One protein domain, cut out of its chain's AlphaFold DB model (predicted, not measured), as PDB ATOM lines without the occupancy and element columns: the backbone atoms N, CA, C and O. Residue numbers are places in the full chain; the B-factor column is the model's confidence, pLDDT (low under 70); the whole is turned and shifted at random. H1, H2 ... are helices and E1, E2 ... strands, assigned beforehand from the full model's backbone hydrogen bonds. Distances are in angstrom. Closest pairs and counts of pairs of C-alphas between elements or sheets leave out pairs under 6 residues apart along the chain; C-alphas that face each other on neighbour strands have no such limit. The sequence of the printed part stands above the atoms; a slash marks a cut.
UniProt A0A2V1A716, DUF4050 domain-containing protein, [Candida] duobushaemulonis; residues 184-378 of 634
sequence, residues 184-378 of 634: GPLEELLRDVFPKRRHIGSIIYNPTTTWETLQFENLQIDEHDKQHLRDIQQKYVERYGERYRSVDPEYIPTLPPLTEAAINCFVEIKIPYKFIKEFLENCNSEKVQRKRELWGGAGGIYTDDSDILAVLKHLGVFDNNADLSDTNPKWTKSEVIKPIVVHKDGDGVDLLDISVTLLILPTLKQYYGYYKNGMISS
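This is residues 184 to 378 of the 634 residues of the protein "DUF4050 domain-containing protein" of [Candida] duobushaemulonis (UniProt A0A2V1A716). With little regular structure, this model is a small, strongly twisted sheet, E1 E2 E4, amid long loops, with H3, E3 and H4 to one side, H2 set off on another, and H1 at one end. The 195 printed residues, 72 in named elements, run H1 E1 H2 E2 H3 E3 H4 E4; the sheet and class are mixed. It is compact, radius of gyration of the C-alphas 18.0 A, spanning 47 by 46 by 33 A.

E1 is residues 199 to 204, E2 266 to 271, E4 354 to 363, 26.1 A long, ending at C-alpha (102.505, 77.754, 115.663). H1, 184 to 192, begins at (106.286, 90.798, 124.496). H2 is 223 to 240, 25.5 A; H3 273 to 284; E3 301 to 303; H4 308 to 315.

E1 and E2 are parallel (N 200 to O 266, 2.8 A); E2 and E4 antiparallel (N 269 to O 356, 2.7 A). E1, H2, E2 form a strand-helix-strand unit, parallel neighbours with a helix between, its crossover right-handed; H2 is not on the sheet. H4 only grazes the sheet; H1 only just does, with 5 pairs of C-alphas within 10 A. H3 and H4 are close but not clearly touching (C-alphas of Ile 276 and Leu 309, 7.1 A). E3 pairs with no named strand. In each helix every O i to N i+4 pair is within hydrogen-bond range.

The printed part has no cut. Links E1 to H2, H2 to E2, H3 to E3 and H4 to E4 are long. Residues 243 to 247 and 287 to 292 have pLDDT under 70.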
ATOM      1  N   GLY A 184     105.480  91.031 123.293       87.69
ATOM      2  CA  GLY A 184     106.286  90.798 124.496       87.69
ATOM      3  C   GLY A 184     106.352  89.320 124.903       87.69
ATOM      4  O   GLY A 184     107.455  88.778 124.989       87.69
ATOM      5  N   PRO A 185     105.204  88.629 125.041       88.38
ATOM      6  CA  PRO A 185     105.182  87.205 125.379       88.38
ATOM      7  C   PRO A 185     105.881  86.318 124.341       88.38
ATOM      8  O   PRO A 185     106.513  85.323 124.688       88.38
ATOM      9  N   LEU A 186     105.785  86.674 123.054       85.31
ATOM     10  CA  LEU A 186     106.445  85.935 121.978       85.31
ATOM     11  C   LEU A 186     107.966  86.113 122.041       85.31
ATOM     12  O   LEU A 186     108.706  85.147 121.884       85.31
ATOM     13  N   GLU A 187     108.444  87.331 122.281       87.62
ATOM     14  CA  GLU A 187     109.875  87.612 122.417       87.62
ATOM     15  C   GLU A 187     110.496  86.926 123.640       87.62
ATOM     16  O   GLU A 187     111.636  86.464 123.562       87.62
ATOM     17  N   GLU A 188     109.763  86.847 124.753       91.19
ATOM     18  CA  GLU A 188     110.160  86.102 125.953       91.19
ATOM     19  C   GLU A 188     110.235  84.597 125.660       91.19
ATOM     20  O   GLU A 188     111.284  83.984 125.854       91.19
ATOM     21  N   LEU A 189     109.195  84.025 125.041       89.31
ATOM     22  CA  LEU A 189     109.168  82.617 124.636       89.31
ATOM     23  C   LEU A 189     110.333  82.249 123.702       89.31
ATOM     24  O   LEU A 189     111.000  81.234 123.902       89.31
ATOM     25  N   LEU A 190     110.595  83.073 122.680       89.12
ATOM     26  CA  LEU A 190     111.702  82.848 121.745       89.12
ATOM     27  C   LEU A 190     113.061  82.914 122.446       89.12
ATOM     28  O   LEU A 190     113.977  82.190 122.067       89.12
ATOM     29  N   ARG A 191     113.206  83.779 123.450       90.62
ATOM     30  CA  ARG A 191     114.449  83.927 124.211       90.62
ATOM     31  C   ARG A 191     114.693  82.741 125.138       90.62
ATOM     32  O   ARG A 191     115.830  82.279 125.216       90.62
ATOM     33  N   ASP A 192     113.645  82.264 125.797       91.06
ATOM     34  CA  ASP A 192     113.751  81.257 126.849       91.06
ATOM     35  C   ASP A 192     113.794  79.835 126.283       91.06
ATOM     36  O   ASP A 192     114.627  79.027 126.694       91.06
ATOM     37  N   VAL A 193     112.927  79.534 125.311       91.88
ATOM     38  CA  VAL A 193     112.765  78.177 124.762       91.88
ATOM     39  C   VAL A 193     113.623  77.963 123.515       91.88
ATOM     40  O   VAL A 193     114.174  76.880 123.321       91.88
ATOM     41  N   PHE A 194     113.809  79.001 122.695       90.25
ATOM     42  CA  PHE A 194     114.509  78.906 121.407       90.25
ATOM     43  C   PHE A 194     115.719  79.852 121.323       90.25
ATOM     44  O   PHE A 194     115.824  80.643 120.386       90.25
ATOM     45  N   PRO A 195     116.690  79.790 122.253       89.81
ATOM     46  CA  PRO A 195     117.726  80.820 122.406       89.81
ATOM     47  C   PRO A 195     118.684  80.936 121.211       89.81
ATOM     48  O   PRO A 195     119.389  81.938 121.063       89.81
ATOM     49  N   LYS A 196     118.761  79.906 120.362       91.31
ATOM     50  CA  LYS A 196     119.679  79.853 119.224       91.31
ATOM     51  C   LYS A 196     118.949  80.197 117.937       91.31
ATOM     52  O   LYS A 196     118.145  79.420 117.442       91.31
ATOM     53  N   ARG A 197     119.333  81.324 117.348       92.94
ATOM     54  CA  ARG A 197     118.932  81.708 115.998       92.94
ATOM     55  C   ARG A 197     119.956  81.205 114.990       92.94
ATOM     56  O   ARG A 197     121.136  81.538 115.095       92.94
ATOM     57  N   ARG A 198     119.510  80.421 114.011       94.75
ATOM     58  CA  ARG A 198     120.348  79.886 112.926       94.75
ATOM     59  C   ARG A 198     119.698  80.131 111.570       94.75
ATOM     60  O   ARG A 198     118.482  80.220 111.475       94.75
ATOM     61  N   HIS A 199     120.513  80.237 110.529       96.44
ATOM     62  CA  HIS A 199     120.036  80.245 109.150       96.44
ATOM     63  C   HIS A 199     120.005  78.804 108.648       96.44
ATOM     64  O   HIS A 199     121.060  78.185 108.528       96.44
ATOM     65  N   ILE A 200     118.817  78.261 108.390       96.69
ATOM     66  CA  ILE A 200     118.648  76.845 108.046       96.69
ATOM     67  C   ILE A 200     118.745  76.574 106.549       96.69
ATOM     68  O   ILE A 200     118.685  75.425 106.161       96.69
ATOM     69  N   GLY A 201     118.952  77.570 105.691       96.81
ATOM     70  CA  GLY A 201     119.239  77.344 104.271       96.81
ATOM     71  C   GLY A 201     118.331  78.142 103.352       96.81
ATOM     72  O   GLY A 201     117.675  79.087 103.790       96.81
ATOM     73  N   SER A 202     118.344  77.782 102.069       96.50
ATOM     74  CA  SER A 202     117.612  78.507 101.032       96.50
ATOM     75  C   SER A 202     116.754  77.592 100.163       96.50
ATOM     76  O   SER A 202     117.211  76.517  99.774       96.50
ATOM     77  N   ILE A 203     115.573  78.075  99.788       95.62
ATOM     78  CA  ILE A 203     114.609  77.428  98.892       95.62
ATOM     79  C   ILE A 203     114.396  78.325  97.672       95.62
ATOM     80  O   ILE A 203     114.365  79.548  97.796       95.62
ATOM     81  N   ILE A 204     114.250  77.741  96.484       96.06
ATOM     82  CA  ILE A 204     113.834  78.484  95.290       96.06
ATOM     83  C   ILE A 204     112.311  78.429  95.206       96.06
ATOM     84  O   ILE A 204     111.732  77.346  95.155       96.06
ATOM     85  N   TYR A 205     111.665  79.590  95.175       94.94
ATOM     86  CA  TYR A 205     110.219  79.704  95.051       94.94
ATOM     87  C   TYR A 205     109.712  79.035  93.772       94.94
ATOM     88  O   TYR A 205     110.260  79.238  92.682       94.94
ATOM     89  N   ASN A 206     108.640  78.261  93.923       91.38
ATOM     90  CA  ASN A 206     107.938  77.605  92.836       91.38
ATOM     91  C   ASN A 206     106.424  77.630  93.130       91.38
ATOM     92  O   ASN A 206     105.995  76.996  94.099       91.38
ATOM     93  N   PRO A 207     105.601  78.317  92.313       88.31
ATOM     94  CA  PRO A 207     104.158  78.427  92.549       88.31
ATOM     95  C   PRO A 207     103.422  77.090  92.381       88.31
ATOM     96  O   PRO A 207     102.292  76.938  92.835       88.31
ATOM     97  N   THR A 208     104.051  76.110  91.732       88.56
ATOM     98  CA  THR A 208     103.502  74.769  91.510       88.56
ATOM     99  C   THR A 208     104.266  73.722  92.315       88.56
ATOM    100  O   THR A 208     104.544  72.635  91.809       88.56
ATOM    101  N   THR A 209     104.674  74.062  93.543       88.56
ATOM    102  CA  THR A 209     105.344  73.104  94.431       88.56
ATOM    103  C   THR A 209     104.392  71.950  94.736       88.56
ATOM    104  O   THR A 209     103.261  72.145  95.167       88.56
ATOM    105  N   THR A 210     104.861  70.738  94.487       89.69
ATOM    106  CA  THR A 210     104.239  69.469  94.879       89.69
ATOM    107  C   THR A 210     105.150  68.767  95.878       89.69
ATOM    108  O   THR A 210     106.329  69.106  95.982       89.69
ATOM    109  N   TRP A 211     104.661  67.730  96.560       88.94
ATOM    110  CA  TRP A 211     105.521  66.898  97.412       88.94
ATOM    111  C   TRP A 211     106.738  66.335  96.665       88.94
ATOM    112  O   TRP A 211     107.825  66.289  97.227       88.94
ATOM    113  N   GLU A 212     106.596  65.970  95.389       88.06
ATOM    114  CA  GLU A 212     107.700  65.473  94.553       88.06
ATOM    115  C   GLU A 212     108.767  66.547  94.274       88.06
ATOM    116  O   GLU A 212     109.958  66.255  94.239       88.06
ATOM    117  N   THR A 213     108.353  67.805  94.115       89.81
ATOM    118  CA  THR A 213     109.248  68.928  93.776       89.81
ATOM    119  C   THR A 213     109.674  69.761  94.989       89.81
ATOM    120  O   THR A 213     110.375  70.765  94.831       89.81
ATOM    121  N   LEU A 214     109.258  69.364  96.195       90.12
ATOM    122  CA  LEU A 214     109.543  70.067  97.439       90.12
ATOM    123  C   LEU A 214     111.052  70.107  97.709       90.12
ATOM    124  O   LEU A 214     111.735  69.086  97.756       90.12
ATOM    125  N   GLN A 215     111.581  71.311  97.913       92.50
ATOM    126  CA  GLN A 215     113.011  71.542  98.107       92.50
ATOM    127  C   GLN A 215     113.349  71.607  99.599       92.50
ATOM    128  O   GLN A 215     113.280  72.673 100.206       92.50
ATOM    129  N   PHE A 216     113.759  70.485 100.189       94.75
ATOM    130  CA  PHE A 216     114.193  70.443 101.595       94.75
ATOM    131  C   PHE A 216     115.628  69.929 101.794       94.75
ATOM    132  O   PHE A 216     116.212  70.144 102.852       94.75
ATOM    133  N   GLU A 217     116.252  69.320 100.780       94.12
ATOM    134  CA  GLU A 217     117.604  68.741 100.906       94.12
ATOM    135  C   GLU A 217     118.685  69.789 101.217       94.12
ATOM    136  O   GLU A 217     119.613  69.531 101.991       94.12
ATOM    137  N   ASN A 218     118.519  71.005 100.684       93.75
ATOM    138  CA  ASN A 218     119.414  72.141 100.921       93.75
ATOM    139  C   ASN A 218     119.245  72.771 102.313       93.75
ATOM    140  O   ASN A 218     120.010  73.672 102.670       93.75
ATOM    141  N   LEU A 219     118.251  72.334 103.093       95.94
ATOM    142  CA  LEU A 219     118.033  72.834 104.440       95.94
ATOM    143  C   LEU A 219     118.958  72.117 105.438       95.94
ATOM    144  O   LEU A 219     119.126  70.899 105.423       95.94
ATOM    145  N   GLN A 220     119.563  72.886 106.334       96.00
ATOM    146  CA  GLN A 220     120.367  72.459 107.476       96.00
ATOM    147  C   GLN A 220     119.462  72.132 108.674       96.00
ATOM    148  O   GLN A 220     119.582  72.723 109.750       96.00
ATOM    149  N   ILE A 221     118.524  71.216 108.449       95.25
ATOM    150  CA  ILE A 221     117.667  70.621 109.480       95.25
ATOM    151  C   ILE A 221     118.206  69.246 109.884       95.25
ATOM    152  O   ILE A 221     119.076  68.690 109.205       95.25
ATOM    153  N   ASP A 222     117.706  68.724 110.999       94.81
ATOM    154  CA  ASP A 222     118.167  67.460 111.562       94.81
ATOM    155  C   ASP A 222     117.823  66.291 110.619       94.81
ATOM    156  O   ASP A 222     116.788  66.295 109.952       94.81
ATOM    157  N   GLU A 223     118.689  65.274 110.539       95.62
ATOM    158  CA  GLU A 223     118.526  64.175 109.566       95.62
ATOM    159  C   GLU A 223     117.229  63.383 109.790       95.62
ATOM    160  O   GLU A 223     116.619  62.904 108.840       95.62
ATOM    161  N   HIS A 224     116.770  63.297 111.043       95.12
ATOM    162  CA  HIS A 224     115.471  62.716 111.378       95.12
ATOM    163  C   HIS A 224     114.319  63.463 110.685       95.12
ATOM    164  O   HIS A 224     113.436  62.837 110.100       95.12
ATOM    165  N   ASP A 225     114.358  64.796 110.684       92.94
ATOM    166  CA  ASP A 225     113.327  65.628 110.060       92.94
ATOM    167  C   ASP A 225     113.405  65.547 108.535       92.94
ATOM    168  O   ASP A 225     112.377  65.475 107.861       92.94
ATOM    169  N   LYS A 226     114.620  65.466 107.973       95.50
ATOM    170  CA  LYS A 226     114.798  65.178 106.540       95.50
ATOM    171  C   LYS A 226     114.190  63.839 106.159       95.50
ATOM    172  O   LYS A 226     113.493  63.757 105.151       95.50
ATOM    173  N   GLN A 227     114.434  62.800 106.957       96.12
ATOM    174  CA  GLN A 227     113.875  61.480 106.699       96.12
ATOM    175  C   GLN A 227     112.347  61.502 106.784       96.12
ATOM    176  O   GLN A 227     111.691  60.963 105.901       96.12
ATOM    177  N   HIS A 228     111.775  62.204 107.764       93.25
ATOM    178  CA  HIS A 228     110.329  62.384 107.859       93.25
ATOM    179  C   HIS A 228     109.737  63.047 106.602       93.25
ATOM    180  O   HIS A 228     108.736  62.573 106.063       93.25
ATOM    181  N   LEU A 229     110.382  64.100 106.086       93.88
ATOM    182  CA  LEU A 229     109.971  64.755 104.840       93.88
ATOM    183  C   LEU A 229     110.089  63.823 103.623       93.88
ATOM    184  O   LEU A 229     109.182  63.803 102.789       93.88
ATOM    185  N   ARG A 230     111.152  63.006 103.541       95.31
ATOM    186  CA  ARG A 230     111.296  61.969 102.501       95.31
ATOM    187  C   ARG A 230     110.186  60.927 102.584       95.31
ATOM    188  O   ARG A 230     109.635  60.559 101.554       95.31
ATOM    189  N   ASP A 231     109.816  60.494 103.785       94.56
ATOM    190  CA  ASP A 231     108.745  59.516 103.981       94.56
ATOM    191  C   ASP A 231     107.387  60.080 103.532       94.56
ATOM    192  O   ASP A 231     106.602  59.377 102.893       94.56
ATOM    193  N   ILE A 232     107.097  61.355 103.830       90.62
ATOM    194  CA  ILE A 232     105.879  62.029 103.344       90.62
ATOM    195  C   ILE A 232     105.896  62.124 101.815       90.62
ATOM    196  O   ILE A 232     104.906  61.775 101.165       90.62
ATOM    197  N   GLN A 233     107.022  62.555 101.240       92.19
ATOM    198  CA  GLN A 233     107.210  62.648  99.794       92.19
ATOM    199  C   GLN A 233     107.006  61.288  99.114       92.19
ATOM    200  O   GLN A 233     106.248  61.192  98.149       92.19
ATOM    201  N   GLN A 234     107.603  60.223  99.649       93.19
ATOM    202  CA  GLN A 234     107.460  58.870  99.122       93.19
ATOM    203  C   GLN A 234     106.005  58.387  99.188       93.19
ATOM    204  O   GLN A 234     105.466  57.937  98.178       93.19
ATOM    205  N   LYS A 235     105.329  58.556 100.332       90.25
ATOM    206  CA  LYS A 235     103.902  58.211 100.482       90.25
ATOM    207  C   LYS A 235     103.009  58.967  99.501       90.25
ATOM    208  O   LYS A 235     101.963  58.462  99.096       90.25
ATOM    209  N   TYR A 236     103.360  60.201  99.151       86.94
ATOM    210  CA  TYR A 236     102.632  60.949  98.131       86.94
ATOM    211  C   TYR A 236     102.838  60.346  96.740       86.94
ATOM    212  O   TYR A 236     101.856  60.079  96.051       86.94
ATOM    213  N   VAL A 237     104.089  60.080  96.353       87.62
ATOM    214  CA  VAL A 237     104.427  59.480  95.052       87.62
ATOM    215  C   VAL A 237     103.757  58.113  94.882       87.62
ATOM    216  O   VAL A 237     103.178  57.841  93.831       87.62
ATOM    217  N   GLU A 238     103.762  57.281  95.926       89.38
ATOM    218  CA  GLU A 238     103.086  55.978  95.929       89.38
ATOM    219  C   GLU A 238     101.577  56.123  95.688       89.38
ATOM    220  O   GLU A 238     101.036  55.470  94.796       89.38
ATOM    221  N   ARG A 239     100.911  57.043  96.403       84.56
ATOM    222  CA  ARG A 239      99.477  57.330  96.211       84.56
ATOM    223  C   ARG A 239      99.163  57.892  94.825       84.56
ATOM    224  O   ARG A 239      98.104  57.596  94.280       84.56
ATOM    225  N   TYR A 240     100.053  58.705  94.259       82.50
ATOM    226  CA  TYR A 240      99.861  59.300  92.935       82.50
ATOM    227  C   TYR A 240     100.035  58.271  91.802       82.50
ATOM    228  O   TYR A 240      99.397  58.376  90.757       82.50
ATOM    229  N   GLY A 241     100.853  57.235  92.015       81.31
ATOM    230  CA  GLY A 241     101.050  56.134  91.065       81.31
ATOM    231  C   GLY A 241      99.858  55.170  90.939       81.31
ATOM    232  O   GLY A 241      99.801  54.375  89.991       81.31
ATOM    233  N   GLU A 242      98.889  55.223  91.856       85.94
ATOM    234  CA  GLU A 242      97.684  54.393  91.815       85.94
ATOM    235  C   GLU A 242      96.747  54.852  90.680       85.94
ATOM    236  O   GLU A 242      95.976  55.802  90.810       85.94
ATOM    237  N   ARG A 243      96.792  54.132  89.545       64.94
ATOM    238  CA  ARG A 243      96.147  54.439  88.243       64.94
ATOM    239  C   ARG A 243      94.648  54.799  88.249       64.94
ATOM    240  O   ARG A 243      94.130  55.177  87.203       64.94
ATOM    241  N   TYR A 244      93.942  54.660  89.367       65.31
ATOM    242  CA  TYR A 244      92.506  54.945  89.479       65.31
ATOM    243  C   TYR A 244      92.185  56.307  90.102       65.31
ATOM    244  O   TYR A 244      91.017  56.683  90.182       65.31
ATOM    245  N   ARG A 245      93.198  57.075  90.502       61.78
ATOM    246  CA  ARG A 245      93.037  58.431  91.020       61.78
ATOM    247  C   ARG A 245      93.612  59.428  90.020       61.78
ATOM    248  O   ARG A 245      94.769  59.809  90.116       61.78
ATOM    249  N   SER A 246      92.797  59.880  89.063       55.97
ATOM    250  CA  SER A 246      93.090  61.115  88.322       55.97
ATOM    251  C   SER A 246      92.900  62.303  89.271       55.97
ATOM    252  O   SER A 246      91.883  62.993  89.236       55.97
ATOM    253  N   VAL A 247      93.820  62.462  90.214       65.94
ATOM    254  CA  VAL A 247      93.806  63.583  91.145       65.94
ATOM    255  C   VAL A 247      94.637  64.670  90.487       65.94
ATOM    256  O   VAL A 247      95.805  64.454  90.154       65.94
ATOM    257  N   ASP A 248      93.999  65.812  90.234       75.00
ATOM    258  CA  ASP A 248      94.703  67.034  89.859       75.00
ATOM    259  C   ASP A 248      95.880  67.236  90.826       75.00
ATOM    260  O   ASP A 248      95.717  66.982  92.024       75.00
ATOM    261  N   PRO A 249      97.067  67.642  90.344       72.56
ATOM    262  CA  PRO A 249      98.230  67.795  91.206       72.56
ATOM    263  C   PRO A 249      97.890  68.717  92.381       72.56
ATOM    264  O   PRO A 249      97.523  69.880  92.200       72.56
ATOM    265  N   GLU A 250      97.985  68.167  93.589       80.50
ATOM    266  CA  GLU A 250      97.787  68.917  94.823       80.50
ATOM    267  C   GLU A 250      99.023  69.789  95.057       80.50
ATOM    268  O   GLU A 250     100.101  69.291  95.394       80.50
ATOM    269  N   TYR A 251      98.873  71.089  94.812       80.25
ATOM    270  CA  TYR A 251      99.911  72.065  95.112       80.25
ATOM    271  C   TYR A 251      99.980  72.302  96.617       80.25
ATOM    272  O   TYR A 251      98.956  72.516  97.266       80.25
ATOM    273  N   ILE A 252     101.198  72.280  97.143       83.44
ATOM    274  CA  ILE A 252     101.502  72.498  98.554       83.44
ATOM    275  C   ILE A 252     102.249  73.824  98.740       83.44
ATOM    276  O   ILE A 252     102.803  74.362  97.772       83.44
ATOM    277  N   PRO A 253     102.297  74.359  99.970       83.12
ATOM    278  CA  PRO A 253     103.101  75.535 100.277       83.12
ATOM    279  C   PRO A 253     104.576  75.365  99.886       83.12
ATOM    280  O   PRO A 253     105.129  74.267  99.902       83.12
ATOM    281  N   THR A 254     105.237  76.477  99.541       85.25
ATOM    282  CA  THR A 254     106.669  76.470  99.171       85.25
ATOM    283  C   THR A 254     107.562  76.054 100.342       85.25
ATOM    284  O   THR A 254     108.640  75.495 100.136       85.25
ATOM    285  N   LEU A 255     107.139  76.350 101.573       90.62
ATOM    286  CA  LEU A 255     107.850  75.920 102.767       90.62
ATOM    287  C   LEU A 255     107.451  74.485 103.122       90.62
ATOM    288  O   LEU A 255     106.257  74.199 103.206       90.62
ATOM    289  N   PRO A 256     108.422  73.586 103.356       91.38
ATOM    290  CA  PRO A 256     108.118  72.263 103.881       91.38
ATOM    291  C   PRO A 256     107.526  72.385 105.295       91.38
ATOM    292  O   PRO A 256     107.822  73.367 105.982       91.38
ATOM    293  N   PRO A 257     106.757  71.390 105.773       89.88
ATOM    294  CA  PRO A 257     106.307  71.356 107.160       89.88
ATOM    295  C   PRO A 257     107.522  71.168 108.076       89.88
ATOM    296  O   PRO A 257     108.030  70.061 108.264       89.88
ATOM    297  N   LEU A 258     108.044  72.280 108.584       91.38
ATOM    298  CA  LEU A 258     109.203  72.294 109.463       91.38
ATOM    299  C   LEU A 258     108.786  71.919 110.888       91.38
ATOM    300  O   LEU A 258     107.683  72.217 111.338       91.38
ATOM    301  N   THR A 259     109.685  71.264 111.616       92.00
ATOM    302  CA  THR A 259     109.460  70.897 113.017       92.00
ATOM    303  C   THR A 259     109.692  72.086 113.951       92.00
ATOM    304  O   THR A 259     110.245  73.123 113.571       92.00
ATOM    305  N   GLU A 260     109.343  71.921 115.229       91.81
ATOM    306  CA  GLU A 260     109.610  72.922 116.270       91.81
ATOM    307  C   GLU A 260     111.105  73.272 116.403       91.81
ATOM    308  O   GLU A 260     111.451  74.374 116.828       91.81
ATOM    309  N   ALA A 261     112.013  72.389 115.969       92.00
ATOM    310  CA  ALA A 261     113.452  72.651 115.952       92.00
ATOM    311  C   ALA A 261     113.858  73.770 114.970       92.00
ATOM    312  O   ALA A 261     114.980  74.292 115.047       92.00
ATOM    313  N   ALA A 262     112.975  74.139 114.039       94.25
ATOM    314  CA  ALA A 262     113.155  75.267 113.132       94.25
ATOM    315  C   ALA A 262     112.632  76.597 113.703       94.25
ATOM    316  O   ALA A 262     112.856  77.643 113.095       94.25
ATOM    317  N   ILE A 263     111.973  76.605 114.866       94.50
ATOM    318  CA  ILE A 263     111.506  77.846 115.497       94.50
ATOM    319  C   ILE A 263     112.702  78.759 115.819       94.50
ATOM    320  O   ILE A 263     113.790  78.308 116.179       94.50
ATOM    321  N   ASN A 264     112.502  80.072 115.659       94.62
ATOM    322  CA  ASN A 264     113.523  81.119 115.757       94.62
ATOM    323  C   ASN A 264     114.675  80.974 114.743       94.62
ATOM    324  O   ASN A 264     115.746  81.555 114.936       94.62
ATOM    325  N   CYS A 265     114.480  80.220 113.660       95.56
ATOM    326  CA  CYS A 265     115.450  80.097 112.574       95.56
ATOM    327  C   CYS A 265     115.067  80.954 111.364       95.56
ATOM    328  O   CYS A 265     113.911  81.339 111.193       95.56
ATOM    329  N   PHE A 266     116.054  81.236 110.512       96.25
ATOM    330  CA  PHE A 266     115.860  81.918 109.240       96.25
ATOM    331  C   PHE A 266     115.867  80.950 108.058       96.25
ATOM    332  O   PHE A 266     116.777  80.126 107.955       96.25
ATOM    333  N   VAL A 267     114.919  81.112 107.139       96.31
ATOM    334  CA  VAL A 267     114.903  80.470 105.816       96.31
ATOM    335  C   VAL A 267     114.986  81.555 104.755       96.31
ATOM    336  O   VAL A 267     114.250  82.533 104.814       96.31
ATOM    337  N   GLU A 268     115.858  81.393 103.769       96.56
ATOM    338  CA  GLU A 268     115.903  82.273 102.604       96.56
ATOM    339  C   GLU A 268     115.050  81.695 101.464       96.56
ATOM    340  O   GLU A 268     115.241  80.555 101.056       96.56
ATOM    341  N   ILE A 269     114.127  82.474 100.908       96.00
ATOM    342  CA  ILE A 269     113.365  82.119  99.711       96.00
ATOM    343  C   ILE A 269     113.825  82.996  98.556       96.00
ATOM    344  O   ILE A 269     113.662  84.214  98.581       96.00
ATOM    345  N   LYS A 270     114.373  82.360  97.525       96.25
ATOM    346  CA  LYS A 270     114.822  83.006  96.291       96.25
ATOM    347  C   LYS A 270     113.718  82.925  95.256       96.25
ATOM    348  O   LYS A 270     113.291  81.835  94.893       96.25
ATOM    349  N   ILE A 271     113.274  84.070  94.769       96.00
ATOM    350  CA  ILE A 271     112.142  84.213  93.866       96.00
ATOM    351  C   ILE A 271     112.650  84.687  92.505       96.00
ATOM    352  O   ILE A 271     113.013  85.857  92.368       96.00
ATOM    353  N   PRO A 272     112.669  83.800  91.496       95.81
ATOM    354  CA  PRO A 272     112.995  84.181  90.131       95.81
ATOM    355  C   PRO A 272     112.061  85.261  89.569       95.81
ATOM    356  O   PRO A 272     110.836  85.150  89.694       95.81
ATOM    357  N   TYR A 273     112.626  86.233  88.849       93.81
ATOM    358  CA  TYR A 273     111.919  87.326  88.167       93.81
ATOM    359  C   TYR A 273     110.699  86.846  87.369       93.81
ATOM    360  O   TYR A 273     109.636  87.458  87.439       93.81
ATOM    361  N   LYS A 274     110.823  85.725  86.645       94.38
ATOM    362  CA  LYS A 274     109.737  85.199  85.801       94.38
ATOM    363  C   LYS A 274     108.429  84.994  86.577       94.38
ATOM    364  O   LYS A 274     107.363  85.289  86.052       94.38
ATOM    365  N   PHE A 275     108.518  84.539  87.830       93.94
ATOM    366  CA  PHE A 275     107.348  84.287  88.666       93.94
ATOM    367  C   PHE A 275     106.795  85.580  89.265       93.94
ATOM    368  O   PHE A 275     105.587  85.713  89.419       93.94
ATOM    369  N   ILE A 276     107.663  86.558  89.543       93.62
ATOM    370  CA  ILE A 276     107.248  87.902  89.958       93.62
ATOM    371  C   ILE A 276     106.447  88.565  88.833       93.62
ATOM    372  O   ILE A 276     105.367  89.095  89.086       93.62
ATOM    373  N   LYS A 277     106.945  88.495  87.592       92.75
ATOM    374  CA  LYS A 277     106.267  89.035  86.407       92.75
ATOM    375  C   LYS A 277     104.886  88.399  86.227       92.75
ATOM    376  O   LYS A 277     103.888  89.114  86.218       92.75
ATOM    377  N   GLU A 278     104.829  87.068  86.171       92.19
ATOM    378  CA  GLU A 278     103.578  86.314  86.015       92.19
ATOM    379  C   GLU A 278     102.567  86.645  87.126       92.19
ATOM    380  O   GLU A 278     101.388  86.881  86.862       92.19
ATOM    381  N   PHE A 279     103.023  86.719  88.377       92.06
ATOM    382  CA  PHE A 279     102.174  87.089  89.504       92.06
ATOM    383  C   PHE A 279     101.593  88.502  89.356       92.06
ATOM    384  O   PHE A 279     100.386  88.686  89.518       92.06
ATOM    385  N   LEU A 280     102.412  89.498  89.003       91.25
ATOM    386  CA  LEU A 280     101.953  90.882  88.833       91.25
ATOM    387  C   LEU A 280     100.987  91.038  87.649       91.25
ATOM    388  O   LEU A 280      99.976  91.731  87.776       91.25
ATOM    389  N   GLU A 281     101.237  90.356  86.529       90.56
ATOM    390  CA  GLU A 281     100.305  90.290  85.394       90.56
ATOM    391  C   GLU A 281      98.961  89.671  85.801       90.56
ATOM    392  O   GLU A 281      97.884  90.174  85.456       90.56
ATOM    393  N   ASN A 282      99.005  88.596  86.589       88.38
ATOM    394  CA  ASN A 282      97.806  87.951  87.100       88.38
ATOM    395  C   ASN A 282      97.053  88.861  88.093       88.38
ATOM    396  O   ASN A 282      95.818  88.851  88.108       88.38
ATOM    397  N   CYS A 283      97.755  89.652  88.915       87.19
ATOM    398  CA  CYS A 283      97.137  90.640  89.804       87.19
ATOM    399  C   CYS A 283      96.421  91.732  89.005       87.19
ATOM    400  O   CYS A 283      95.279  92.063  89.314       87.19
ATOM    401  N   ASN A 284      97.066  92.252  87.958       86.19
ATOM    402  CA  ASN A 284      96.507  93.301  87.103       86.19
ATOM    403  C   ASN A 284      95.318  92.813  86.263       86.19
ATOM    404  O   ASN A 284      94.445  93.602  85.916       86.19
ATOM    405  N   SER A 285      95.264  91.516  85.954       83.62
ATOM    406  CA  SER A 285      94.141  90.884  85.246       83.62
ATOM    407  C   SER A 285      93.041  90.341  86.170       83.62
ATOM    408  O   SER A 285      92.158  89.625  85.699       83.62
ATOM    409  N   GLU A 286      93.097  90.647  87.475       70.31
ATOM    410  CA  GLU A 286      92.162  90.185  88.520       70.31
ATOM    411  C   GLU A 286      92.021  88.649  88.635       70.31
ATOM    412  O   GLU A 286      91.094  88.129  89.263       70.31
ATOM    413  N   LYS A 287      92.962  87.879  88.073       66.62
ATOM    414  CA  LYS A 287      92.937  86.406  88.114       66.62
ATOM    415  C   LYS A 287      93.403  85.837  89.462       66.62
ATOM    416  O   LYS A 287      92.915  84.779  89.860       66.62
ATOM    417  N   VAL A 288      94.295  86.537  90.178       57.19
ATOM    418  CA  VAL A 288      94.933  86.065  91.435       57.19
ATOM    419  C   VAL A 288      93.960  85.980  92.609       57.19
ATOM    420  O   VAL A 288      94.070  85.078  93.430       57.19
ATOM    421  N   GLN A 289      92.941  86.844  92.676       51.69
ATOM    422  CA  GLN A 289      92.058  86.938  93.852       51.69
ATOM    423  C   GLN A 289      91.187  85.689  94.113       51.69
ATOM    424  O   GLN A 289      90.459  85.637  95.103       51.69
ATOM    425  N   ARG A 290      91.226  84.674  93.239       49.09
ATOM    426  CA  ARG A 290      90.358  83.488  93.331       49.09
ATOM    427  C   ARG A 290      90.944  82.331  94.137       49.09
ATOM    428  O   ARG A 290      90.180  81.440  94.506       49.09
ATOM    429  N   LYS A 291      92.247  82.331  94.426       60.22
ATOM    430  CA  LYS A 291      92.882  81.306  95.259       60.22
ATOM    431  C   LYS A 291      93.201  81.917  96.624       60.22
ATOM    432  O   LYS A 291      93.812  82.974  96.716       60.22
ATOM    433  N   ARG A 292      92.694  81.299  97.696       55.81
ATOM    434  CA  ARG A 292      92.902  81.734  99.090       55.81
ATOM    435  C   ARG A 292      94.348  81.442  99.507       55.81
ATOM    436  O   ARG A 292      94.600  80.498 100.241       55.81
ATOM    437  N   GLU A 293      95.275  82.237  98.995       75.88
ATOM    438  CA  GLU A 293      96.724  82.027  99.112       75.88
ATOM    439  C   GLU A 293      97.367  82.920 100.181       75.88
ATOM    440  O   GLU A 293      98.583  82.955 100.305       75.88
ATOM    441  N   LEU A 294      96.583  83.670 100.961       88.56
ATOM    442  CA  LEU A 294      97.116  84.554 101.995       88.56
ATOM    443  C   LEU A 294      96.378  84.373 103.317       88.56
ATOM    444  O   LEU A 294      95.160  84.565 103.396       88.56
ATOM    445  N   TRP A 295      97.136  84.081 104.368       89.56
ATOM    446  CA  TRP A 295      96.630  83.762 105.697       89.56
ATOM    447  C   TRP A 295      97.423  84.541 106.760       89.56
ATOM    448  O   TRP A 295      98.648  84.644 106.705       89.56
ATOM    449  N   GLY A 296      96.723  85.143 107.729       89.00
ATOM    450  CA  GLY A 296      97.346  85.982 108.764       89.00
ATOM    451  C   GLY A 296      97.492  87.450 108.353       89.00
ATOM    452  O   GLY A 296      96.528  88.076 107.950       89.00
ATOM    453  N   GLY A 297      98.667  88.051 108.494       86.25
ATOM    454  CA  GLY A 297      98.987  89.427 108.088       86.25
ATOM    455  C   GLY A 297      98.897  90.489 109.184       86.25
ATOM    456  O   GLY A 297      99.552  91.530 109.077       86.25
ATOM    457  N   ALA A 298      98.171  90.234 110.274       84.56
ATOM    458  CA  ALA A 298      98.179  91.120 111.436       84.56
ATOM    459  C   ALA A 298      99.584  91.172 112.071       84.56
ATOM    460  O   ALA A 298     100.204  90.143 112.331       84.56
ATOM    461  N   GLY A 299     100.114  92.379 112.295       81.19
ATOM    462  CA  GLY A 299     101.457  92.572 112.862       81.19
ATOM    463  C   GLY A 299     102.619  92.148 111.950       81.19
ATOM    464  O   GLY A 299     103.760  92.105 112.413       81.19
ATOM    465  N   GLY A 300     102.351  91.850 110.673       85.81
ATOM    466  CA  GLY A 300     103.356  91.350 109.727       85.81
ATOM    467  C   GLY A 300     103.699  89.868 109.909       85.81
ATOM    468  O   GLY A 300     104.765  89.444 109.467       85.81
ATOM    469  N   ILE A 301     102.821  89.104 110.565       90.06
ATOM    470  CA  ILE A 301     102.975  87.664 110.790       90.06
ATOM    471  C   ILE A 301     102.019  86.911 109.870       90.06
ATOM    472  O   ILE A 301     100.819  87.174 109.894       90.06
ATOM    473  N   TYR A 302     102.533  85.963 109.097       92.56
ATOM    474  CA  TYR A 302     101.769  85.144 108.147       92.56
ATOM    475  C   TYR A 302     101.898  83.668 108.502       92.56
ATOM    476  O   TYR A 302     102.815  83.315 109.240       92.56
ATOM    477  N   THR A 303     101.001  82.815 108.010       91.75
ATOM    478  CA  THR A 303     101.192  81.360 108.138       91.75
ATOM    479  C   THR A 303     102.071  80.824 107.011       91.75
ATOM    480  O   THR A 303     102.185  81.446 105.950       91.75
ATOM    481  N   ASP A 304     102.681  79.672 107.246       89.75
ATOM    482  CA  ASP A 304     103.485  78.899 106.300       89.75
ATOM    483  C   ASP A 304     102.763  78.507 105.008       89.75
ATOM    484  O   ASP A 304     103.417  78.406 103.972       89.75
ATOM    485  N   ASP A 305     101.431  78.415 105.020       87.75
ATOM    486  CA  ASP A 305     100.641  78.162 103.803       87.75
ATOM    487  C   ASP A 305     100.430  79.386 102.907       87.75
ATOM    488  O   ASP A 305      99.774  79.296 101.866       87.75
ATOM    489  N   SER A 306     100.914  80.558 103.319       91.00
ATOM    490  CA  SER A 306     100.759  81.766 102.516       91.00
ATOM    491  C   SER A 306     101.719  81.764 101.329       91.00
ATOM    492  O   SER A 306     102.923  81.555 101.479       91.00
ATOM    493  N   ASP A 307     101.203  82.092 100.149       91.81
ATOM    494  CA  ASP A 307     102.023  82.362  98.980       91.81
ATOM    495  C   ASP A 307     102.895  83.598  99.226       91.81
ATOM    496  O   ASP A 307     102.421  84.684  99.568       91.81
ATOM    497  N   ILE A 308     104.203  83.438  99.042       93.38
ATOM    498  CA  ILE A 308     105.176  84.471  99.394       93.38
ATOM    499  C   ILE A 308     105.036  85.715  98.514       93.38
ATOM    500  O   ILE A 308     105.208  86.825  99.019       93.38
ATOM    501  N   LEU A 309     104.684  85.579  97.233       94.06
ATOM    502  CA  LEU A 309     104.436  86.733  96.365       94.06
ATOM    503  C   LEU A 309     103.185  87.492  96.820       94.06
ATOM    504  O   LEU A 309     103.215  88.725  96.907       94.06
ATOM    505  N   ALA A 310     102.131  86.775  97.217       92.94
ATOM    506  CA  ALA A 310     100.962  87.379  97.846       92.94
ATOM    507  C   ALA A 310     101.342  88.113  99.142       92.94
ATOM    508  O   ALA A 310     100.947  89.265  99.341       92.94
ATOM    509  N   VAL A 311     102.181  87.524  99.998       93.56
ATOM    510  CA  VAL A 311     102.648  88.211 101.209       93.56
ATOM    511  C   VAL A 311     103.411  89.496 100.866       93.56
ATOM    512  O   VAL A 311     103.125  90.549 101.438       93.56
ATOM    513  N   LEU A 312     104.343  89.459  99.909       93.69
ATOM    514  CA  LEU A 312     105.103  90.643  99.489       93.69
ATOM    515  C   LEU A 312     104.191  91.747  98.927       93.69
ATOM    516  O   LEU A 312     104.377  92.926  99.247       93.69
ATOM    517  N   LYS A 313     103.167  91.385  98.143       93.31
ATOM    518  CA  LYS A 313     102.155  92.335  97.657       93.31
ATOM    519  C   LYS A 313     101.356  92.937  98.805       93.31
ATOM    520  O   LYS A 313     101.229  94.156  98.876       93.31
ATOM    521  N   HIS A 314     100.898  92.110  99.743       92.38
ATOM    522  CA  HIS A 314     100.153  92.557 100.918       92.38
ATOM    523  C   HIS A 314     100.998  93.486 101.800       92.38
ATOM    524  O   HIS A 314     100.500  94.480 102.325       92.38
ATOM    525  N   LEU A 315     102.305  93.239 101.897       91.94
ATOM    526  CA  LEU A 315     103.246  94.125 102.580       91.94
ATOM    527  C   LEU A 315     103.524  95.427 101.820       91.94
ATOM    528  O   LEU A 315     103.985  96.370 102.451       91.94
ATOM    529  N   GLY A 316     103.187  95.523 100.528       92.31
ATOM    530  CA  GLY A 316     103.320  96.738  99.709       92.31
ATOM    531  C   GLY A 316     104.641  96.836  98.947       92.31
ATOM    532  O   GLY A 316     104.996  97.906  98.453       92.31
ATOM    533  N   VAL A 317     105.379  95.731  98.852       91.62
ATOM    534  CA  VAL A 317     106.731  95.668  98.275       91.62
ATOM    535  C   VAL A 317     106.730  96.068  96.805       91.62
ATOM    536  O   VAL A 317     107.564  96.866  96.382       91.62
ATOM    537  N   PHE A 318     105.758  95.569  96.043       90.88
ATOM    538  CA  PHE A 318     105.650  95.844  94.609       90.88
ATOM    539  C   PHE A 318     105.119  97.248  94.295       90.88
ATOM    540  O   PHE A 318     105.413  97.784  93.233       90.88
ATOM    541  N   ASP A 319     104.407  97.879  95.231       89.56
ATOM    542  CA  ASP A 319     103.807  99.208  95.041       89.56
ATOM    543  C   ASP A 319     104.684 100.345  95.593       89.56
ATOM    544  O   ASP A 319     104.246 101.490  95.662       89.56
ATOM    545  N   ASN A 320     105.912 100.041  96.048       87.50
ATOM    546  CA  ASN A 320     106.775 100.953  96.820       87.50
ATOM    547  C   ASN A 320     106.083 101.563  98.065       87.50
ATOM    548  O   ASN A 320     106.523 102.586  98.609       87.50
ATOM    549  N   ASN A 321     105.033 100.891  98.538       90.81
ATOM    550  CA  ASN A 321     104.249 101.217  99.727       90.81
ATOM    551  C   ASN A 321     104.569 100.266 100.884       90.81
ATOM    552  O   ASN A 321     103.801 100.172 101.840       90.81
ATOM    553  N   ALA A 322     105.694  99.547 100.790       90.06
ATOM    554  CA  ALA A 322     106.205  98.763 101.894       90.06
ATOM    555  C   ALA A 322     106.339  99.667 103.113       90.06
ATOM    556  O   ALA A 322     106.948 100.731 103.026       90.06
ATOM    557  N   ASP A 323     105.727  99.242 104.210       86.50
ATOM    558  CA  ASP A 323     105.878  99.864 105.514       86.50
ATOM    559  C   ASP A 323     105.797  98.774 106.577       86.50
ATOM    560  O   ASP A 323     104.746  98.143 106.770       86.50
ATOM    561  N   LEU A 324     106.945  98.523 107.203       83.62
ATOM    562  CA  LEU A 324     107.110  97.556 108.282       83.62
ATOM    563  C   LEU A 324     107.417  98.257 109.610       83.62
ATOM    564  O   LEU A 324     107.863  97.580 110.533       83.62
ATOM    565  N   SER A 325     107.180  99.571 109.740       84.81
ATOM    566  CA  SER A 325     107.440 100.303 110.990       84.81
ATOM    567  C   SER A 325     106.696  99.711 112.188       84.81
ATOM    568  O   SER A 325     107.215  99.698 113.303       84.81
ATOM    569  N   ASP A 326     105.502  99.163 111.949       77.69
ATOM    570  CA  ASP A 326     104.686  98.487 112.964       77.69
ATOM    571  C   ASP A 326     105.354  97.199 113.475       77.69
ATOM    572  O   ASP A 326     105.225  96.809 114.643       77.69
ATOM    573  N   THR A 327     106.084  96.505 112.599       74.81
ATOM    574  CA  THR A 327     106.762  95.252 112.934       74.81
ATOM    575  C   THR A 327     108.161  95.513 113.490       74.81
ATOM    576  O   THR A 327     108.520  94.934 114.516       74.81
ATOM    577  N   ASN A 328     108.899  96.420 112.857       79.94
ATOM    578  CA  ASN A 328     110.252  96.837 113.185       79.94
ATOM    579  C   ASN A 328     110.300  98.379 113.246       79.94
ATOM    580  O   ASN A 328     110.381  99.021 112.203       79.94
ATOM    581  N   PRO A 329     110.333  98.999 114.441       85.06
ATOM    582  CA  PRO A 329     110.388 100.459 114.576       85.06
ATOM    583  C   PRO A 329     111.632 101.109 113.953       85.06
ATOM    584  O   PRO A 329     111.652 102.318 113.736       85.06
ATOM    585  N   LYS A 330     112.689 100.323 113.704       88.19
ATOM    586  CA  LYS A 330     113.912 100.779 113.028       88.19
ATOM    587  C   LYS A 330     113.827 100.654 111.510       88.19
ATOM    588  O   LYS A 330     114.773 101.053 110.836       88.19
ATOM    589  N   TRP A 331     112.733 100.098 110.993       86.50
ATOM    590  CA  TRP A 331     112.552  99.878 109.574       86.50
ATOM    591  C   TRP A 331     112.650 101.194 108.811       86.50
ATOM    592  O   TRP A 331     112.102 102.227 109.204       86.50
ATOM    593  N   THR A 332     113.344 101.138 107.683       88.19
ATOM    594  CA  THR A 332     113.461 102.250 106.749       88.19
ATOM    595  C   THR A 332     113.270 101.734 105.333       88.19
ATOM    596  O   THR A 332     113.610 100.594 105.026       88.19
ATOM    597  N   LYS A 333     112.795 102.593 104.423       85.44
ATOM    598  CA  LYS A 333     112.667 102.238 102.995       85.44
ATOM    599  C   LYS A 333     113.990 101.775 102.369       85.44
ATOM    600  O   LYS A 333     113.966 101.005 101.417       85.44
ATOM    601  N   SER A 334     115.127 102.207 102.917       83.25
ATOM    602  CA  SER A 334     116.470 101.776 102.510       83.25
ATOM    603  C   SER A 334     116.810 100.324 102.858       83.25
ATOM    604  O   SER A 334     117.774  99.804 102.308       83.25
ATOM    605  N   GLU A 335     116.047  99.658 103.734       80.00
ATOM    606  CA  GLU A 335     116.238  98.225 104.006       80.00
ATOM    607  C   GLU A 335     115.852  97.348 102.802       80.00
ATOM    608  O   GLU A 335     116.325  96.221 102.691       80.00
ATOM    609  N   VAL A 336     115.062  97.865 101.852       81.00
ATOM    610  CA  VAL A 336     114.832  97.201 100.560       81.00
ATOM    611  C   VAL A 336     116.024  97.492  99.640       81.00
ATOM    612  O   VAL A 336     116.073  98.518  98.958       81.00
ATOM    613  N   ILE A 337     117.012  96.593  99.640       79.38
ATOM    614  CA  ILE A 337     118.301  96.779  98.950       79.38
ATOM    615  C   ILE A 337     118.167  96.562  97.437       79.38
ATOM    616  O   ILE A 337     118.474  95.486  96.925       79.38
ATOM    617  N   LYS A 338     117.728  97.565  96.678       80.31
ATOM    618  CA  LYS A 338     117.687  97.462  95.210       80.31
ATOM    619  C   LYS A 338     119.074  97.712  94.589       80.31
ATOM    620  O   LYS A 338     119.811  98.567  95.086       80.31
ATOM    621  N   PRO A 339     119.444  97.015  93.498       79.12
ATOM    622  CA  PRO A 339     120.615  97.372  92.700       79.12
ATOM    623  C   PRO A 339     120.545  98.822  92.202       79.12
ATOM    624  O   PRO A 339     119.461  99.358  91.990       79.12
ATOM    625  N   ILE A 340     121.707  99.447  91.979       81.06
ATOM    626  CA  ILE A 340     121.798 100.842  91.500       81.06
ATOM    627  C   ILE A 340     121.139 100.997  90.124       81.06
ATOM    628  O   ILE A 340     120.480 101.998  89.855       81.06
ATOM    629  N   VAL A 341     121.326 100.000  89.256       83.94
ATOM    630  CA  VAL A 341     120.738  99.954  87.920       83.94
ATOM    631  C   VAL A 341     119.784  98.775  87.875       83.94
ATOM    632  O   VAL A 341     120.196  97.625  88.021       83.94
ATOM    633  N   VAL A 342     118.506  99.081  87.690       85.75
ATOM    634  CA  VAL A 342     117.444  98.095  87.532       85.75
ATOM    635  C   VAL A 342     116.879  98.267  86.137       85.75
ATOM    636  O   VAL A 342     116.309  99.310  85.815       85.75
ATOM    637  N   HIS A 343     117.080  97.260  85.295       87.62
ATOM    638  CA  HIS A 343     116.428  97.218  83.997       87.62
ATOM    639  C   HIS A 343     114.954  96.881  84.201       87.62
ATOM    640  O   HIS A 343     114.616  96.058  85.050       87.62
ATOM    641  N   LYS A 344     114.089  97.526  83.425       89.56
ATOM    642  CA  LYS A 344     112.664  97.216  83.380       89.56
ATOM    643  C   LYS A 344     112.344  96.536  82.063       89.56
ATOM    644  O   LYS A 344     112.966  96.855  81.049       89.56
ATOM    645  N   ASP A 345     111.397  95.613  82.086       87.25
ATOM    646  CA  ASP A 345     110.825  95.078  80.857       87.25
ATOM    647  C   ASP A 345     109.861  96.082  80.194       87.25
ATOM    648  O   ASP A 345     109.648  97.194  80.686       87.25
ATOM    649  N   GLY A 346     109.283  95.693  79.053       85.94
ATOM    650  CA  GLY A 346     108.306  96.515  78.327       85.94
ATOM    651  C   GLY A 346     107.028  96.820  79.118       85.94
ATOM    652  O   GLY A 346     106.348  97.796  78.810       85.94
ATOM    653  N   ASP A 347     106.744  96.040  80.161       83.75
ATOM    654  CA  ASP A 347     105.582  96.190  81.040       83.75
ATOM    655  C   ASP A 347     105.910  97.043  82.283       83.75
ATOM    656  O   ASP A 347     105.045  97.325  83.115       83.75
ATOM    657  N   GLY A 348     107.165  97.494  82.412       84.38
ATOM    658  CA  GLY A 348     107.643  98.322  83.513       84.38
ATOM    659  C   GLY A 348     107.992  97.553  84.791       84.38
ATOM    660  O   GLY A 348     108.234  98.200  85.818       84.38
ATOM    661  N   VAL A 349     108.038  96.215  84.740       84.75
ATOM    662  CA  VAL A 349     108.430  95.340  85.852       84.75
ATOM    663  C   VAL A 349     109.954  95.278  85.939       84.75
ATOM    664  O   VAL A 349     110.651  95.102  84.940       84.75
ATOM    665  N   ASP A 350     110.476  95.422  87.155       86.56
ATOM    666  CA  ASP A 350     111.905  95.325  87.444       86.56
ATOM    667  C   ASP A 350     112.412  93.902  87.111       86.56
ATOM    668  O   ASP A 350     111.919  92.919  87.665       86.56
ATOM    669  N   LEU A 351     113.414  93.787  86.231       87.25
ATOM    670  CA  LEU A 351     114.072  92.534  85.826       87.25
ATOM    671  C   LEU A 351     114.998  92.011  86.936       87.25
ATOM    672  O   LEU A 351     116.219  91.959  86.777       87.25
ATOM    673  N   LEU A 352     114.425  91.692  88.095       90.06
ATOM    674  CA  LEU A 352     115.163  91.319  89.296       90.06
ATOM    675  C   LEU A 352     114.585  90.077  89.955       90.06
ATOM    676  O   LEU A 352     113.376  89.966  90.161       90.06
ATOM    677  N   ASP A 353     115.485  89.196  90.373       92.81
ATOM    678  CA  ASP A 353     115.164  88.172  91.354       92.81
ATOM    679  C   ASP A 353     115.042  88.823  92.744       92.81
ATOM    680  O   ASP A 353     115.721  89.804  93.074       92.81
ATOM    681  N   ILE A 354     114.163  88.285  93.585       93.19
ATOM    682  CA  ILE A 354     113.977  88.750  94.965       93.19
ATOM    683  C   ILE A 354     114.462  87.656  95.906       93.19
ATOM    684  O   ILE A 354     114.118  86.494  95.716       93.19
ATOM    685  N   SER A 355     115.221  88.013  96.943       94.62
ATOM    686  CA  SER A 355     115.447  87.113  98.070       94.62
ATOM    687  C   SER A 355     114.655  87.579  99.288       94.62
ATOM    688  O   SER A 355     114.530  88.770  99.588       94.62
ATOM    689  N   VAL A 356     114.044  86.632  99.980       93.25
ATOM    690  CA  VAL A 356     113.172  86.892 101.118       93.25
ATOM    691  C   VAL A 356     113.655  86.050 102.281       93.25
ATOM    692  O   VAL A 356     113.644  84.829 102.215       93.25
ATOM    693  N   THR A 357     114.080  86.685 103.363       94.06
ATOM    694  CA  THR A 357     114.476  85.999 104.589       94.06
ATOM    695  C   THR A 357     113.287  85.918 105.533       94.06
ATOM    696  O   THR A 357     112.758  86.922 106.002       94.06
ATOM    697  N   LEU A 358     112.876  84.702 105.837       94.31
ATOM    698  CA  LEU A 358     111.752  84.382 106.694       94.31
ATOM    699  C   LEU A 358     112.253  83.975 108.071       94.31
ATOM    700  O   LEU A 358     113.119  83.114 108.164       94.31
ATOM    701  N   LEU A 359     111.712  84.565 109.132       94.06
ATOM    702  CA  LEU A 359     111.883  84.099 110.505       94.06
ATOM    703  C   LEU A 359     110.734  83.157 110.851       94.06
ATOM    704  O   LEU A 359     109.585  83.594 110.874       94.06
ATOM    705  N   ILE A 360     111.059  81.909 111.164       95.00
ATOM    706  CA  ILE A 360     110.087  80.901 111.583       95.00
ATOM    707  C   ILE A 360     109.720  81.123 113.054       95.00
ATOM    708  O   ILE A 360     110.589  81.230 113.925       95.00
ATOM    709  N   LEU A 361     108.426  81.197 113.334       93.44
ATOM    710  CA  LEU A 361     107.841  81.395 114.654       93.44
ATOM    711  C   LEU A 361     107.084  80.138 115.106       93.44
ATOM    712  O   LEU A 361     106.738  79.297 114.275       93.44
ATOM    713  N   PRO A 362     106.785  80.016 116.412       92.19
ATOM    714  CA  PRO A 362     105.879  78.992 116.910       92.19
ATOM    715  C   PRO A 362     104.527  79.027 116.200       92.19
ATOM    716  O   PRO A 362     104.111  80.049 115.646       92.19
ATOM    717  N   THR A 363     103.825  77.906 116.264       87.44
ATOM    718  CA  THR A 363     102.505  77.754 115.663       87.44
ATOM    719  C   THR A 363     101.494  78.708 116.296       87.44
ATOM    720  O   THR A 363     101.471  78.934 117.513       87.44
ATOM    721  N   LEU A 364     100.658  79.324 115.460       83.38
ATOM    722  CA  LEU A 364      99.647  80.263 115.938       83.38
ATOM    723  C   LEU A 364      98.392  79.512 116.358       83.38
ATOM    724  O   LEU A 364      97.773  78.817 115.558       83.38
ATOM    725  N   LYS A 365      97.935  79.744 117.592       84.75
ATOM    726  CA  LYS A 365      96.629  79.235 118.043       84.75
ATOM    727  C   LYS A 365      95.465  79.888 117.293       84.75
ATOM    728  O   LYS A 365      94.431  79.258 117.093       84.75
ATOM    729  N   GLN A 366      95.607  81.167 116.947       83.31
ATOM    730  CA  GLN A 366      94.600  81.973 116.254       83.31
ATOM    731  C   GLN A 366      95.288  83.050 115.413       83.31
ATOM    732  O   GLN A 366      96.333  83.571 115.807       83.31
ATOM    733  N   TYR A 367      94.680  83.420 114.287       83.94
ATOM    734  CA  TYR A 367      95.120  84.554 113.477       83.94
ATOM    735  C   TYR A 367      93.926  85.288 112.870       83.94
ATOM    736  O   TYR A 367      92.874  84.714 112.578       83.94
ATOM    737  N   TYR A 368      94.105  86.585 112.651       82.94
ATOM    738  CA  TYR A 368      93.074  87.453 112.103       82.94
ATOM    739  C   TYR A 368      93.416  87.827 110.670       82.94
ATOM    740  O   TYR A 368      94.565  88.140 110.364       82.94
ATOM    741  N   GLY A 369      92.392  87.819 109.817       84.31
ATOM    742  CA  GLY A 369      92.485  88.423 108.499       84.31
ATOM    743  C   GLY A 369      92.719  89.927 108.633       84.31
ATOM    744  O   GLY A 369      92.205  90.577 109.546       84.31
ATOM    745  N   TYR A 370      93.505  90.472 107.724       87.38
ATOM    746  CA  TYR A 370      93.957  91.848 107.688       87.38
ATOM    747  C   TYR A 370      93.914  92.320 106.235       87.38
ATOM    748  O   TYR A 370      94.244  91.577 105.314       87.38
ATOM    749  N   TYR A 371      93.443  93.546 106.021       89.62
ATOM    750  CA  TYR A 371      93.400  94.146 104.695       89.62
ATOM    751  C   TYR A 371      94.510  95.186 104.581       89.62
ATOM    752  O   TYR A 371      94.508  96.175 105.317       89.62
ATOM    753  N   LYS A 372      95.442  94.977 103.650       89.31
ATOM    754  CA  LYS A 372      96.540  95.906 103.357       89.31
ATOM    755  C   LYS A 372      96.860  95.874 101.867       89.31
ATOM    756  O   LYS A 372      96.806  94.823 101.235       89.31
ATOM    757  N   ASN A 373      97.199  97.037 101.308       90.00
ATOM    758  CA  ASN A 373      97.686  97.181  99.929       90.00
ATOM    759  C   ASN A 373      96.808  96.481  98.871       90.00
ATOM    760  O   ASN A 373      97.300  95.791  97.983       90.00
ATOM    761  N   GLY A 374      95.488  96.649  98.981       87.69
ATOM    762  CA  GLY A 374      94.542  96.106  98.004       87.69
ATOM    763  C   GLY A 374      94.225  94.618  98.166       87.69
ATOM    764  O   GLY A 374      93.421  94.106  97.393       87.69
ATOM    765  N   MET A 375      94.804  93.928  99.153       86.94
ATOM    766  CA  MET A 375      94.573  92.503  99.379       86.94
ATOM    767  C   MET A 375      94.012  92.229 100.770       86.94
ATOM    768  O   MET A 375      94.383  92.883 101.743       86.94
ATOM    769  N   ILE A 376      93.118  91.244 100.852       86.88
ATOM    770  CA  ILE A 376      92.573  90.726 102.106       86.88
ATOM    771  C   ILE A 376      93.213  89.374 102.405       86.88
ATOM    772  O   ILE A 376      93.179  88.471 101.570       86.88
ATOM    773  N   SER A 377      93.792  89.223 103.590       86.62
ATOM    774  CA  SER A 377      94.181  87.909 104.086       86.62
ATOM    775  C   SER A 377      92.999  87.209 104.762       86.62
ATOM    776  O   SER A 377      92.093  87.830 105.334       86.62
ATOM    777  N   SER A 378      93.002  85.883 104.694       82.94
ATOM    778  CA  SER A 378      91.980  85.043 105.311       82.94
ATOM    779  C   SER A 378      92.112  85.040 106.839       82.94
ATOM    780  O   SER A 378      93.205  85.168 107.392       82.94
TER     781      SER A 378